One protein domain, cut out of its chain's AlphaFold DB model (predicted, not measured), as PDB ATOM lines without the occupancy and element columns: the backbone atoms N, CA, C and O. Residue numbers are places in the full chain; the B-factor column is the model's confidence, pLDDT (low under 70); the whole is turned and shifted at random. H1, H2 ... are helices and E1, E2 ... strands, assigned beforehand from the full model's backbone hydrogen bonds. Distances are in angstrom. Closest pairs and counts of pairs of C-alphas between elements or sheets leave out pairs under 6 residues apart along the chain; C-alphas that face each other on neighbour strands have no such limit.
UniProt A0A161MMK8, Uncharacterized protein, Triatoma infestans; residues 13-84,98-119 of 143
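Overview. This is residues 13 to 84 and 98 to 119 of the 143 residues of an uncharacterized protein of Triatoma infestans (UniProt A0A161MMK8). A twisted sheet of four strands and a two-strand ribbon make a small, lopsided sandwich: the ribbon of E1 and E4 covers the E3 and E2 side of the larger sheet and leaves E6 uncovered. The short helix H1 lies at one end of the long axis and the last residue of E4, Arg 84, at the other. The printed part has 94 residues with one named helix and six named strands, in the order E1 H1 E2 E3 E4 E5 E6. The class is mostly strand; the larger sheet has the order E3 E2 E5 E6, and both sheets are antiparallel. The whole is compact, with a radius of gyration of the C-alphas of 14.0 A, yet elongated, spanning 49 by 25 by 23 A.

Along the chain. In the larger sheet, E3 is residues 52 to 55, 9.9 A long, and E2 is residues 37 to 46, 27.2 A long, with C-alpha 37 at (329.230, 444.399, 463.281). E5 is residues 98 to 105, 22.2 A, and E6 is residues 110 to 119, 25.5 A, ending with C-alpha 119 at (330.020, 414.511, 456.318). In the smaller sheet, E1 is residues 13 to 21, 23.7 A, beginning with C-alpha 13 at (341.698, 417.180, 464.343), and E4 is residues 70 to 84, 40.3 A. H1 is residues 31 to 34, 5.0 A.

Arrangement. In the larger sheet E3 and E6 are the edge strands. E2 and E3 form a hairpin, with N 44 and O 52 2.8 A apart. E2 and E5 are antiparallel at 160 degrees, with N 41 and O 102 at 2.8 A. E5 and E6 form a hairpin, with N 99 and O 116 at 2.8 A; E6 bends by 63 degrees at residue 113. E1 and E4 are antiparallel neighbours at 157 degrees, with N 15 and O 77 at 2.9 A; E1 bends by 54 degrees at residue 18 and E4 by 58 degrees at residue 74. The two sheets form a sandwich, two sheets face to face, whose facing parts are 9.6 A centre to centre. The closest C-alphas of E3 and E4, those of Ile 54 and Gly 76, are 6.6 A apart. E6 is apart from both E1 and E4. H1 is not on the larger sheet; it is too short for any O i to N i+4 pair, and its one O i to N i+3 pair is within hydrogen-bond range.

Size, cuts and confidence. The C-alphas of Arg 32 and Arg 84, the two farthest apart, are 48.7 A apart. Residues 85 to 97 are not printed, and C-alphas 84 and 98 are 21.7 A apart across this cut. The link from E3 to E4 is long, residues 56 to 69. The mean pLDDT of the printed part is 87.4; residue 28 and residues 60 to 64 are under 70.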
ATOM      1  N   LEU A  13     342.434 416.552 465.430       92.00
ATOM      2  CA  LEU A  13     341.698 417.180 464.343       92.00
ATOM      3  C   LEU A  13     342.196 418.607 464.177       92.00
ATOM      4  O   LEU A  13     342.191 419.372 465.137       92.00
ATOM      5  N   GLU A  14     342.561 418.969 462.955       94.62
ATOM      6  CA  GLU A  14     342.973 420.323 462.601       94.62
ATOM      7  C   GLU A  14     341.979 420.903 461.603       94.62
ATOM      8  O   GLU A  14     341.633 420.265 460.606       94.62
ATOM      9  N   ILE A  15     341.488 422.102 461.897       94.81
ATOM     10  CA  ILE A  15     340.529 422.817 461.059       94.81
ATOM     11  C   ILE A  15     341.159 424.144 460.671       94.81
ATOM     12  O   ILE A  15     341.605 424.891 461.539       94.81
ATOM     13  N   LEU A  16     341.152 424.445 459.375       95.25
ATOM     14  CA  LEU A  16     341.619 425.704 458.810       95.25
ATOM     15  C   LEU A  16     340.459 426.392 458.092       95.25
ATOM     16  O   LEU A  16     339.812 425.790 457.235       95.25
ATOM     17  N   VAL A  17     340.225 427.662 458.417       95.00
ATOM     18  CA  VAL A  17     339.356 428.546 457.639       95.00
ATOM     19  C   VAL A  17     340.249 429.498 456.870       95.00
ATOM     20  O   VAL A  17     340.960 430.321 457.445       95.00
ATOM     21  N   ASP A  18     340.214 429.362 455.551       93.44
ATOM     22  CA  ASP A  18     340.984 430.211 454.656       93.44
ATOM     23  C   ASP A  18     340.250 431.538 454.425       93.44
ATOM     24  O   ASP A  18     340.671 432.585 454.918       93.44
ATOM     25  N   ASN A  19     339.102 431.465 453.748       92.62
ATOM     26  CA  ASN A  19     338.236 432.595 453.438       92.62
ATOM     27  C   ASN A  19     336.761 432.223 453.648       92.62
ATOM     28  O   ASN A  19     336.370 431.067 453.459       92.62
ATOM     29  N   VAL A  20     335.935 433.212 453.983       92.12
ATOM     30  CA  VAL A  20     334.472 433.100 454.017       92.12
ATOM     31  C   VAL A  20     333.888 434.114 453.042       92.12
ATOM     32  O   VAL A  20     334.135 435.310 453.175       92.12
ATOM     33  N   TYR A  21     333.104 433.626 452.082       92.19
ATOM     34  CA  TYR A  21     332.436 434.451 451.076       92.19
ATOM     35  C   TYR A  21     330.966 434.628 451.431       92.19
ATOM     36  O   TYR A  21     330.263 433.659 451.727       92.19
ATOM     37  N   ILE A  22     330.510 435.874 451.418       89.19
ATOM     38  CA  ILE A  22     329.200 436.272 451.901       89.19
ATOM     39  C   ILE A  22     328.544 437.185 450.866       89.19
ATOM     40  O   ILE A  22     328.939 438.334 450.687       89.19
ATOM     41  N   SER A  23     327.494 436.668 450.225       86.56
ATOM     42  CA  SER A  23     326.661 437.415 449.279       86.56
ATOM     43  C   SER A  23     325.775 438.409 450.034       86.56
ATOM     44  O   SER A  23     324.802 438.023 450.690       86.56
ATOM     45  N   ARG A  24     326.091 439.710 449.965       77.62
ATOM     46  CA  ARG A  24     325.279 440.752 450.623       77.62
ATOM     47  C   ARG A  24     323.880 440.850 450.039       77.62
ATOM     48  O   ARG A  24     322.937 441.100 450.779       77.62
ATOM     49  N   SER A  25     323.732 440.625 448.736       78.50
ATOM     50  CA  SER A  25     322.424 440.634 448.073       78.50
ATOM     51  C   SER A  25     321.464 439.579 448.622       78.50
ATOM     52  O   SER A  25     320.253 439.771 448.567       78.50
ATOM     53  N   GLU A  26     321.989 438.482 449.168       77.56
ATOM     54  CA  GLU A  26     321.191 437.400 449.759       77.56
ATOM     55  C   GLU A  26     320.937 437.611 451.256       77.56
ATOM     56  O   GLU A  26     319.938 437.138 451.804       77.56
ATOM     57  N   LEU A  27     321.810 438.363 451.928       72.75
ATOM     58  CA  LEU A  27     321.636 438.747 453.319       72.75
ATOM     59  C   LEU A  27     320.799 440.018 453.410       72.75
ATOM     60  O   LEU A  27     321.314 441.131 453.375       72.75
ATOM     61  N   ALA A  28     319.495 439.852 453.630       69.69
ATOM     62  CA  ALA A  28     318.578 440.941 453.976       69.69
ATOM     63  C   ALA A  28     318.839 441.502 455.397       69.69
ATOM     64  O   ALA A  28     317.939 441.580 456.237       69.69
ATOM     65  N   LEU A  29     320.089 441.859 455.706       70.88
ATOM     66  CA  LEU A  29     320.494 442.446 456.976       70.88
ATOM     67  C   LEU A  29     320.221 443.951 456.968       70.88
ATOM     68  O   LEU A  29     320.524 444.668 456.019       70.88
ATOM     69  N   ASN A  30     319.644 444.446 458.063       75.38
ATOM     70  CA  ASN A  30     319.379 445.870 458.226       75.38
ATOM     71  C   ASN A  30     320.711 446.653 458.264       75.38
ATOM     72  O   ASN A  30     321.557 446.334 459.103       75.38
ATOM     73  N   PRO A  31     320.890 447.718 457.459       74.00
ATOM     74  CA  PRO A  31     322.120 448.518 457.442       74.00
ATOM     75  C   PRO A  31     322.556 449.065 458.812       74.00
ATOM     76  O   PRO A  31     323.746 449.189 459.081       74.00
ATOM     77  N   ARG A  32     321.609 449.342 459.722       72.12
ATOM     78  CA  ARG A  32     321.912 449.788 461.099       72.12
ATOM     79  C   ARG A  32     322.514 448.686 461.975       72.12
ATOM     80  O   ARG A  32     323.143 448.975 462.983       72.12
ATOM     81  N   ILE A  33     322.268 447.425 461.629       73.44
ATOM     82  CA  ILE A  33     322.844 446.266 462.316       73.44
ATOM     83  C   ILE A  33     324.272 446.034 461.803       73.44
ATOM     84  O   ILE A  33     325.163 445.755 462.604       73.44
ATOM     85  N   LEU A  34     324.507 446.252 460.502       74.75
ATOM     86  CA  LEU A  34     325.835 446.167 459.882       74.75
ATOM     87  C   LEU A  34     326.828 447.171 460.482       74.75
ATOM     88  O   LEU A  34     327.978 446.817 460.712       74.75
ATOM     89  N   SER A  35     326.387 448.382 460.843       79.44
ATOM     90  CA  SER A  35     327.262 449.370 461.497       79.44
ATOM     91  C   SER A  35     327.734 448.967 462.899       79.44
ATOM     92  O   SER A  35     328.650 449.584 463.423       79.44
ATOM     93  N   SER A  36     327.099 447.966 463.518       86.31
ATOM     94  CA  SER A  36     327.480 447.425 464.834       86.31
ATOM     95  C   SER A  36     328.201 446.079 464.740       86.31
ATOM     96  O   SER A  36     328.342 445.373 465.743       86.31
ATOM     97  N   LEU A  37     328.576 445.670 463.528       87.25
ATOM     98  CA  LEU A  37     329.230 444.399 463.281       87.25
ATOM     99  C   LEU A  37     330.663 444.432 463.813       87.25
ATOM    100  O   LEU A  37     331.429 445.337 463.502       87.25
ATOM    101  N   LYS A  38     331.002 443.424 464.614       89.75
ATOM    102  CA  LYS A  38     332.295 443.298 465.281       89.75
ATOM    103  C   LYS A  38     333.205 442.284 464.609       89.75
ATOM    104  O   LYS A  38     334.395 442.506 464.603       89.75
ATOM    105  N   GLN A  39     332.679 441.145 464.158       91.56
ATOM    106  CA  GLN A  39     333.472 440.123 463.464       91.56
ATOM    107  C   GLN A  39     332.594 439.013 462.894       91.56
ATOM    108  O   GLN A  39     331.438 438.831 463.297       91.56
ATOM    109  N   THR A  40     333.183 438.205 462.021       92.69
ATOM    110  CA  THR A  40     332.631 436.911 461.607       92.69
ATOM    111  C   THR A  40     333.265 435.771 462.394       92.69
ATOM    112  O   THR A  40     334.459 435.777 462.676       92.69
ATOM    113  N   VAL A  41     332.459 434.773 462.749       94.94
ATOM    114  CA  VAL A  41     332.900 433.578 463.472       94.94
ATOM    115  C   VAL A  41     332.377 432.342 462.757       94.94
ATOM    116  O   VAL A  41     331.184 432.255 462.455       94.94
ATOM    117  N   VAL A  42     333.253 431.371 462.525       97.19
ATOM    118  CA  VAL A  42     332.884 430.046 462.023       97.19
ATOM    119  C   VAL A  42     332.964 429.056 463.178       97.19
ATOM    120  O   VAL A  42     334.005 428.912 463.817       97.19
ATOM    121  N   ARG A  43     331.849 428.393 463.477       97.62
ATOM    122  CA  ARG A  43     331.722 427.427 464.572       97.62
ATOM    123  C   ARG A  43     331.640 426.022 464.003       97.62
ATOM    124  O   ARG A  43     330.804 425.771 463.140       97.62
ATOM    125  N   PHE A  44     332.454 425.124 464.531       97.31
ATOM    126  CA  PHE A  44     332.527 423.718 464.170       97.31
ATOM    127  C   PHE A  44     332.105 422.876 465.367       97.31
ATOM    128  O   PHE A  44     332.679 422.992 466.446       97.31
ATOM    129  N   GLN A  45     331.106 422.026 465.182       94.94
ATOM    130  CA  GLN A  45     330.559 421.163 466.217       94.94
ATOM    131  C   GLN A  45     330.548 419.730 465.695       94.94
ATOM    132  O   GLN A  45     330.004 419.462 464.631       94.94
ATOM    133  N   PHE A  46     331.144 418.798 466.432       91.56
ATOM    134  CA  PHE A  46     331.147 417.385 466.064       91.56
ATOM    135  C   PHE A  46     330.951 416.518 467.303       91.56
ATOM    136  O   PHE A  46     331.413 416.851 468.401       91.56
ATOM    137  N   LEU A  47     330.262 415.389 467.119       86.88
ATOM    138  CA  LEU A  47     329.851 414.512 468.218       86.88
ATOM    139  C   LEU A  47     329.173 415.345 469.331       86.88
ATOM    140  O   LEU A  47     328.351 416.213 469.045       86.88
ATOM    141  N   ASN A  48     329.551 415.109 470.589       85.25
ATOM    142  CA  ASN A  48     329.055 415.834 471.760       85.25
ATOM    143  C   ASN A  48     330.136 416.726 472.405       85.25
ATOM    144  O   ASN A  48     330.047 417.029 473.594       85.25
ATOM    145  N   TYR A  49     331.185 417.103 471.663       89.12
ATOM    146  CA  TYR A  49     332.223 418.010 472.176       89.12
ATOM    147  C   TYR A  49     331.744 419.467 472.176       89.12
ATOM    148  O   TYR A  49     330.780 419.776 471.496       89.12
ATOM    149  N   PRO A  50     332.362 420.389 472.925       92.56
ATOM    150  CA  PRO A  50     332.057 421.811 472.782       92.56
ATOM    151  C   PRO A  50     332.385 422.338 471.370       92.56
ATOM    152  O   PRO A  50     333.318 421.826 470.745       92.56
ATOM    153  N   PRO A  51     331.696 423.388 470.884       94.12
ATOM    154  CA  PRO A  51     332.004 423.978 469.587       94.12
ATOM    155  C   PRO A  51     333.428 424.545 469.541       94.12
ATOM    156  O   PRO A  51     333.831 425.290 470.435       94.12
ATOM    157  N   LEU A  52     334.160 424.264 468.463       95.44
ATOM    158  CA  LEU A  52     335.365 425.006 468.104       95.44
ATOM    159  C   LEU A  52     334.976 426.258 467.326       95.44
ATOM    160  O   LEU A  52     334.303 426.176 466.304       95.44
ATOM    161  N   GLU A  53     335.425 427.418 467.781       95.94
ATOM    162  CA  GLU A  53     335.146 428.697 467.128       95.94
ATOM    163  C   GLU A  53     336.424 429.238 466.516       95.94
ATOM    164  O   GLU A  53     337.404 429.391 467.235       95.94
ATOM    165  N   ILE A  54     336.413 429.538 465.223       95.44
ATOM    166  CA  ILE A  54     337.481 430.276 464.554       95.44
ATOM    167  C   ILE A  54     336.926 431.667 464.263       95.44
ATOM    168  O   ILE A  54     335.896 431.805 463.599       95.44
ATOM    169  N   CYS A  55     337.578 432.680 464.819       93.00
ATOM    170  CA  CYS A  55     337.202 434.079 464.697       93.00
ATOM    171  C   CYS A  55     338.033 434.757 463.608       93.00
ATOM    172  O   CYS A  55     339.197 434.417 463.409       93.00
ATOM    173  N   GLU A  56     337.443 435.745 462.940       87.75
ATOM    174  CA  GLU A  56     338.123 436.571 461.936       87.75
ATOM    175  C   GLU A  56     339.428 437.175 462.484       87.75
ATOM    176  O   GLU A  56     340.453 437.177 461.810       87.75
ATOM    177  N   GLU A  57     339.414 437.602 463.748       85.38
ATOM    178  CA  GLU A  57     340.552 438.251 464.402       85.38
ATOM    179  C   GLU A  57     341.555 437.276 465.052       85.38
ATOM    180  O   GLU A  57     342.535 437.735 465.638       85.38
ATOM    181  N   ASP A  58     341.346 435.950 464.975       83.31
ATOM    182  CA  ASP A  58     342.212 434.966 465.656       83.31
ATOM    183  C   ASP A  58     343.662 434.992 465.129       83.31
ATOM    184  O   ASP A  58     344.592 434.724 465.889       83.31
ATOM    185  N   PHE A  59     343.865 435.298 463.839       76.44
ATOM    186  CA  PHE A  59     345.198 435.375 463.223       76.44
ATOM    187  C   PHE A  59     345.716 436.815 463.112       76.44
ATOM    188  O   PHE A  59     346.873 437.088 463.433       76.44
ATOM    189  N   ALA A  60     344.868 437.748 462.669       69.69
ATOM    190  CA  ALA A  60     345.214 439.159 462.538       69.69
ATOM    191  C   ALA A  60     343.987 440.044 462.831       69.69
ATOM    192  O   ALA A  60     342.967 439.896 462.161       69.69
ATOM    193  N   PRO A  61     344.062 440.999 463.777       67.75
ATOM    194  CA  PRO A  61     342.943 441.894 464.064       67.75
ATOM    195  C   PRO A  61     342.633 442.816 462.874       67.75
ATOM    196  O   PRO A  61     343.443 443.682 462.522       67.75
ATOM    197  N   SER A  62     341.453 442.681 462.271       64.69
ATOM    198  CA  SER A  62     340.962 443.554 461.201       64.69
ATOM    199  C   SER A  62     340.289 444.797 461.798       64.69
ATOM    200  O   SER A  62     339.081 444.854 461.972       64.69
ATOM    201  N   LYS A  63     341.045 445.858 462.116       65.00
ATOM    202  CA  LYS A  63     340.434 447.087 462.665       65.00
ATOM    203  C   LYS A  63     339.530 447.784 461.633       65.00
ATOM    204  O   LYS A  63     340.010 448.571 460.818       65.00
ATOM    205  N   GLY A  64     338.221 447.544 461.720       65.69
ATOM    206  CA  GLY A  64     337.181 448.393 461.127       65.69
ATOM    207  C   GLY A  64     336.656 447.999 459.743       65.69
ATOM    208  O   GLY A  64     335.997 448.823 459.114       65.69
ATOM    209  N   LYS A  65     336.908 446.772 459.262       72.50
ATOM    210  CA  LYS A  65     336.373 446.266 457.979       72.50
ATOM    211  C   LYS A  65     335.647 444.927 458.133       72.50
ATOM    212  O   LYS A  65     335.995 443.943 457.496       72.50
ATOM    213  N   TYR A  66     334.626 444.897 458.983       81.44
ATOM    214  CA  TYR A  66     333.900 443.657 459.283       81.44
ATOM    215  C   TYR A  66     332.774 443.343 458.288       81.44
ATOM    216  O   TYR A  66     332.271 442.222 458.259       81.44
ATOM    217  N   ASP A  67     332.367 444.310 457.462       79.81
ATOM    218  CA  ASP A  67     331.265 444.159 456.502       79.81
ATOM    219  C   ASP A  67     331.733 443.720 455.103       79.81
ATOM    220  O   ASP A  67     331.017 443.916 454.138       79.81
ATOM    221  N   GLU A  68     332.931 443.160 454.937       83.88
ATOM    222  CA  GLU A  68     333.407 442.724 453.614       83.88
ATOM    223  C   GLU A  68     332.658 441.474 453.096       83.88
ATOM    224  O   GLU A  68     332.120 440.675 453.874       83.88
ATOM    225  N   GLU A  69     332.597 441.322 451.764       87.19
ATOM    226  CA  GLU A  69     332.006 440.136 451.110       87.19
ATOM    227  C   GLU A  69     332.946 438.934 451.150       87.19
ATOM    228  O   GLU A  69     332.499 437.802 451.303       87.19
ATOM    229  N   GLU A  70     334.247 439.180 451.034       90.94
ATOM    230  CA  GLU A  70     335.291 438.181 451.208       90.94
ATOM    231  C   GLU A  70     336.032 438.472 452.509       90.94
ATOM    232  O   GLU A  70     336.619 439.539 452.690       90.94
ATOM    233  N   ILE A  71     335.992 437.510 453.423       89.69
ATOM    234  CA  ILE A  71     336.582 437.637 454.751       89.69
ATOM    235  C   ILE A  71     337.719 436.643 454.857       89.69
ATOM    236  O   ILE A  71     337.499 435.432 454.886       89.69
ATOM    237  N   SER A  72     338.934 437.172 454.928       90.44
ATOM    238  CA  SER A  72     340.149 436.383 455.071       90.44
ATOM    239  C   SER A  72     340.377 436.036 456.537       90.44
ATOM    240  O   SER A  72     340.711 436.906 457.333       90.44
ATOM    241  N   PHE A  73     340.244 434.756 456.876       92.06
ATOM    242  CA  PHE A  73     340.546 434.248 458.213       92.06
ATOM    243  C   PHE A  73     342.010 433.821 458.311       92.06
ATOM    244  O   PHE A  73     342.689 434.189 459.265       92.06
ATOM    245  N   LYS A  74     342.486 433.023 457.339       91.44
ATOM    246  CA  LYS A  74     343.807 432.351 457.351       91.44
ATOM    247  C   LYS A  74     344.164 431.773 458.727       91.44
ATOM    248  O   LYS A  74     345.317 431.801 459.149       91.44
ATOM    249  N   SER A  75     343.152 431.279 459.434       93.19
ATOM    250  CA  SER A  75     343.236 430.914 460.842       93.19
ATOM    251  C   SER A  75     342.707 429.510 461.038       93.19
ATOM    252  O   SER A  75     341.762 429.077 460.371       93.19
ATOM    253  N   GLY A  76     343.335 428.786 461.953       93.88
ATOM    254  CA  GLY A  76     343.002 427.406 462.236       93.88
ATOM    255  C   GLY A  76     343.069 427.094 463.717       93.88
ATOM    256  O   GLY A  76     343.729 427.785 464.493       93.88
ATOM    257  N   LYS A  77     342.370 426.031 464.103       95.12
ATOM    258  CA  LYS A  77     342.419 425.476 465.454       95.12
ATOM    259  C   LYS A  77     342.552 423.967 465.387       95.12
ATOM    260  O   LYS A  77     341.933 423.308 464.550       95.12
ATOM    261  N   SER A  78     343.336 423.443 466.319       94.25
ATOM    262  CA  SER A  78     343.530 422.012 466.505       94.25
ATOM    263  C   SER A  78     342.808 421.565 467.777       94.25
ATOM    264  O   SER A  78     342.811 422.264 468.791       94.25
ATOM    265  N   CYS A  79     342.174 420.398 467.732       92.81
ATOM    266  CA  CYS A  79     341.503 419.771 468.863       92.81
ATOM    267  C   CYS A  79     342.017 418.347 469.033       92.81
ATOM    268  O   CYS A  79     341.984 417.545 468.098       92.81
ATOM    269  N   LEU A  80     342.461 418.035 470.247       93.31
ATOM    270  CA  LEU A  80     342.798 416.683 470.659       93.31
ATOM    271  C   LEU A  80     341.602 416.092 471.409       93.31
ATOM    272  O   LEU A  80     341.143 416.675 472.393       93.31
ATOM    273  N   PHE A  81     341.102 414.944 470.964       88.94
ATOM    274  CA  PHE A  81     339.958 414.285 471.589       88.94
ATOM    275  C   PHE A  81     340.129 412.768 471.636       88.94
ATOM    276  O   PHE A  81     340.823 412.175 470.811       88.94
ATOM    277  N   ALA A  82     339.500 412.131 472.622       85.62
ATOM    278  CA  ALA A  82     339.594 410.693 472.838       85.62
ATOM    279  C   ALA A  82     338.234 410.017 472.665       85.62
ATOM    280  O   ALA A  82     337.241 410.445 473.253       85.62
ATOM    281  N   LEU A  83     338.200 408.919 471.911       80.81
ATOM    282  CA  LEU A  83     337.044 408.034 471.833       80.81
ATOM    283  C   LEU A  83     337.314 406.772 472.643       80.81
ATOM    284  O   LEU A  83     338.315 406.083 472.439       80.81
ATOM    285  N   ARG A  84     336.397 406.454 473.558       74.31
ATOM    286  CA  ARG A  84     336.444 405.197 474.307       74.31
ATOM    287  C   ARG A  84     336.034 404.043 473.402       74.31
ATOM    288  O   ARG A  84     335.102 404.190 472.612       74.31
ATOM    289  N   ASP A  98     328.998 419.756 462.053       95.62
ATOM    290  CA  ASP A  98     328.109 420.879 461.836       95.62
ATOM    291  C   ASP A  98     328.933 422.162 461.818       95.62
ATOM    292  O   ASP A  98     329.747 422.419 462.708       95.62
ATOM    293  N   VAL A  99     328.721 422.965 460.782       97.50
ATOM    294  CA  VAL A  99     329.421 424.227 460.566       97.50
ATOM    295  C   VAL A  99     328.400 425.347 460.542       97.50
ATOM    296  O   VAL A  99     327.447 425.331 459.759       97.50
ATOM    297  N   ILE A 100     328.596 426.336 461.402       97.69
ATOM    298  CA  ILE A 100     327.718 427.495 461.522       97.69
ATOM    299  C   ILE A 100     328.550 428.752 461.325       97.69
ATOM    300  O   ILE A 100     329.517 428.978 462.048       97.69
ATOM    301  N   VAL A 101     328.143 429.596 460.381       95.69
ATOM    302  CA  VAL A 101     328.740 430.919 460.185       95.69
ATOM    303  C   VAL A 101     327.862 431.948 460.885       95.69
ATOM    304  O   VAL A 101     326.661 432.055 460.613       95.69
ATOM    305  N   CYS A 102     328.460 432.702 461.800       93.88
ATOM    306  CA  CYS A 102     327.799 433.726 462.593       93.88
ATOM    307  C   CYS A 102     328.465 435.087 462.398       93.88
ATOM    308  O   CYS A 102     329.686 435.201 462.339       93.88
ATOM    309  N   ARG A 103     327.648 436.134 462.388       91.31
ATOM    310  CA  ARG A 103     328.078 437.526 462.524       91.31
ATOM    311  C   ARG A 103     327.914 437.940 463.988       91.31
ATOM    312  O   ARG A 103     326.819 437.791 464.535       91.31
ATOM    313  N   LEU A 104     328.986 438.399 464.629       91.94
ATOM    314  CA  LEU A 104     328.999 438.899 466.007       91.94
ATOM    315  C   LEU A 104     328.940 440.426 466.001       91.94
ATOM    316  O   LEU A 104     329.647 441.067 465.229       91.94
ATOM    317  N   PHE A 105     328.138 441.001 466.890       90.44
ATOM    318  CA  PHE A 105     327.971 442.447 467.043       90.44
ATOM    319  C   PHE A 105     328.663 442.960 468.312       90.44
ATOM    320  O   PHE A 105     328.939 442.194 469.237       90.44
ATOM    321  N   GLU A 106     328.909 444.268 468.395       88.88
ATOM    322  CA  GLU A 106     329.570 444.906 469.549       88.88
ATOM    323  C   GLU A 106     328.846 444.670 470.883       88.88
ATOM    324  O   GLU A 106     329.470 444.575 471.937       88.88
ATOM    325  N   ASN A 107     327.524 444.501 470.844       88.19
ATOM    326  CA  ASN A 107     326.699 444.186 472.014       88.19
ATOM    327  C   ASN A 107     326.759 442.701 472.437       88.19
ATOM    328  O   ASN A 107     325.911 442.254 473.212       88.19
ATOM    329  N   ASN A 108     327.710 441.931 471.899       86.25
ATOM    330  CA  ASN A 108     327.885 440.489 472.087       86.25
ATOM    331  C   ASN A 108     326.695 439.624 471.638       86.25
ATOM    332  O   ASN A 108     326.656 438.426 471.926       86.25
ATOM    333  N   LYS A 109     325.729 440.185 470.904       89.81
ATOM    334  CA  LYS A 109     324.726 439.383 470.199       89.81
ATOM    335  C   LYS A 109     325.346 438.803 468.937       89.81
ATOM    336  O   LYS A 109     326.276 439.371 468.369       89.81
ATOM    337  N   SER A 110     324.794 437.691 468.471       90.88
ATOM    338  CA  SER A 110     325.186 437.085 467.203       90.88
ATOM    339  C   SER A 110     323.970 436.766 466.341       90.88
ATOM    340  O   SER A 110     322.862 436.570 466.841       90.88
ATOM    341  N   CYS A 111     324.186 436.733 465.030       89.19
ATOM    342  CA  CYS A 111     323.216 436.285 464.044       89.19
ATOM    343  C   CYS A 111     323.847 435.170 463.214       89.19
ATOM    344  O   CYS A 111     324.926 435.348 462.648       89.19
ATOM    345  N   THR A 112     323.186 434.016 463.141       92.62
ATOM    346  CA  THR A 112     323.595 432.958 462.217       92.62
ATOM    347  C   THR A 112     323.205 433.341 460.799       92.62
ATOM    348  O   THR A 112     322.027 433.555 460.526       92.62
ATOM    349  N   ILE A 113     324.190 433.357 459.908       91.44
ATOM    350  CA  ILE A 113     324.016 433.701 458.493       91.44
ATOM    351  C   ILE A 113     324.149 432.493 457.564       91.44
ATOM    352  O   ILE A 113     323.729 432.556 456.417       91.44
ATOM    353  N   GLY A 114     324.691 431.377 458.057       92.81
ATOM    354  CA  GLY A 114     324.835 430.157 457.273       92.81
ATOM    355  C   GLY A 114     324.973 428.924 458.153       92.81
ATOM    356  O   GLY A 114     325.493 428.994 459.270       92.81
ATOM    357  N   ARG A 115     324.488 427.791 457.645       96.25
ATOM    358  CA  ARG A 115     324.650 426.470 458.255       96.25
ATOM    359  C   ARG A 115     324.967 425.458 457.167       96.25
ATOM    360  O   ARG A 115     324.337 425.471 456.115       96.25
ATOM    361  N   THR A 116     325.912 424.577 457.440       96.31
ATOM    362  CA  THR A 116     326.200 423.414 456.605       96.31
ATOM    363  C   THR A 116     326.703 422.269 457.479       96.31
ATOM    364  O   THR A 116     326.891 422.431 458.684       96.31
ATOM    365  N   CYS A 117     326.888 421.098 456.885       94.62
ATOM    366  CA  CYS A 117     327.363 419.907 457.569       94.62
ATOM    367  C   CYS A 117     328.409 419.213 456.695       94.62
ATOM    368  O   CYS A 117     328.126 418.839 455.554       94.62
ATOM    369  N   ILE A 118     329.615 419.035 457.230       93.69
ATOM    370  CA  ILE A 118     330.679 418.270 456.587       93.69
ATOM    371  C   ILE A 118     330.522 416.815 457.029       93.69
ATOM    372  O   ILE A 118     330.693 416.474 458.201       93.69
ATOM    373  N   LYS A 119     330.182 415.946 456.077       91.25
ATOM    374  CA  LYS A 119     330.020 414.511 456.318       91.25
ATOM    375  C   LYS A 119     331.385 413.836 456.293       91.25
ATOM    376  O   LYS A 119     331.946 413.632 455.224       91.25
TER     377      LYS A 119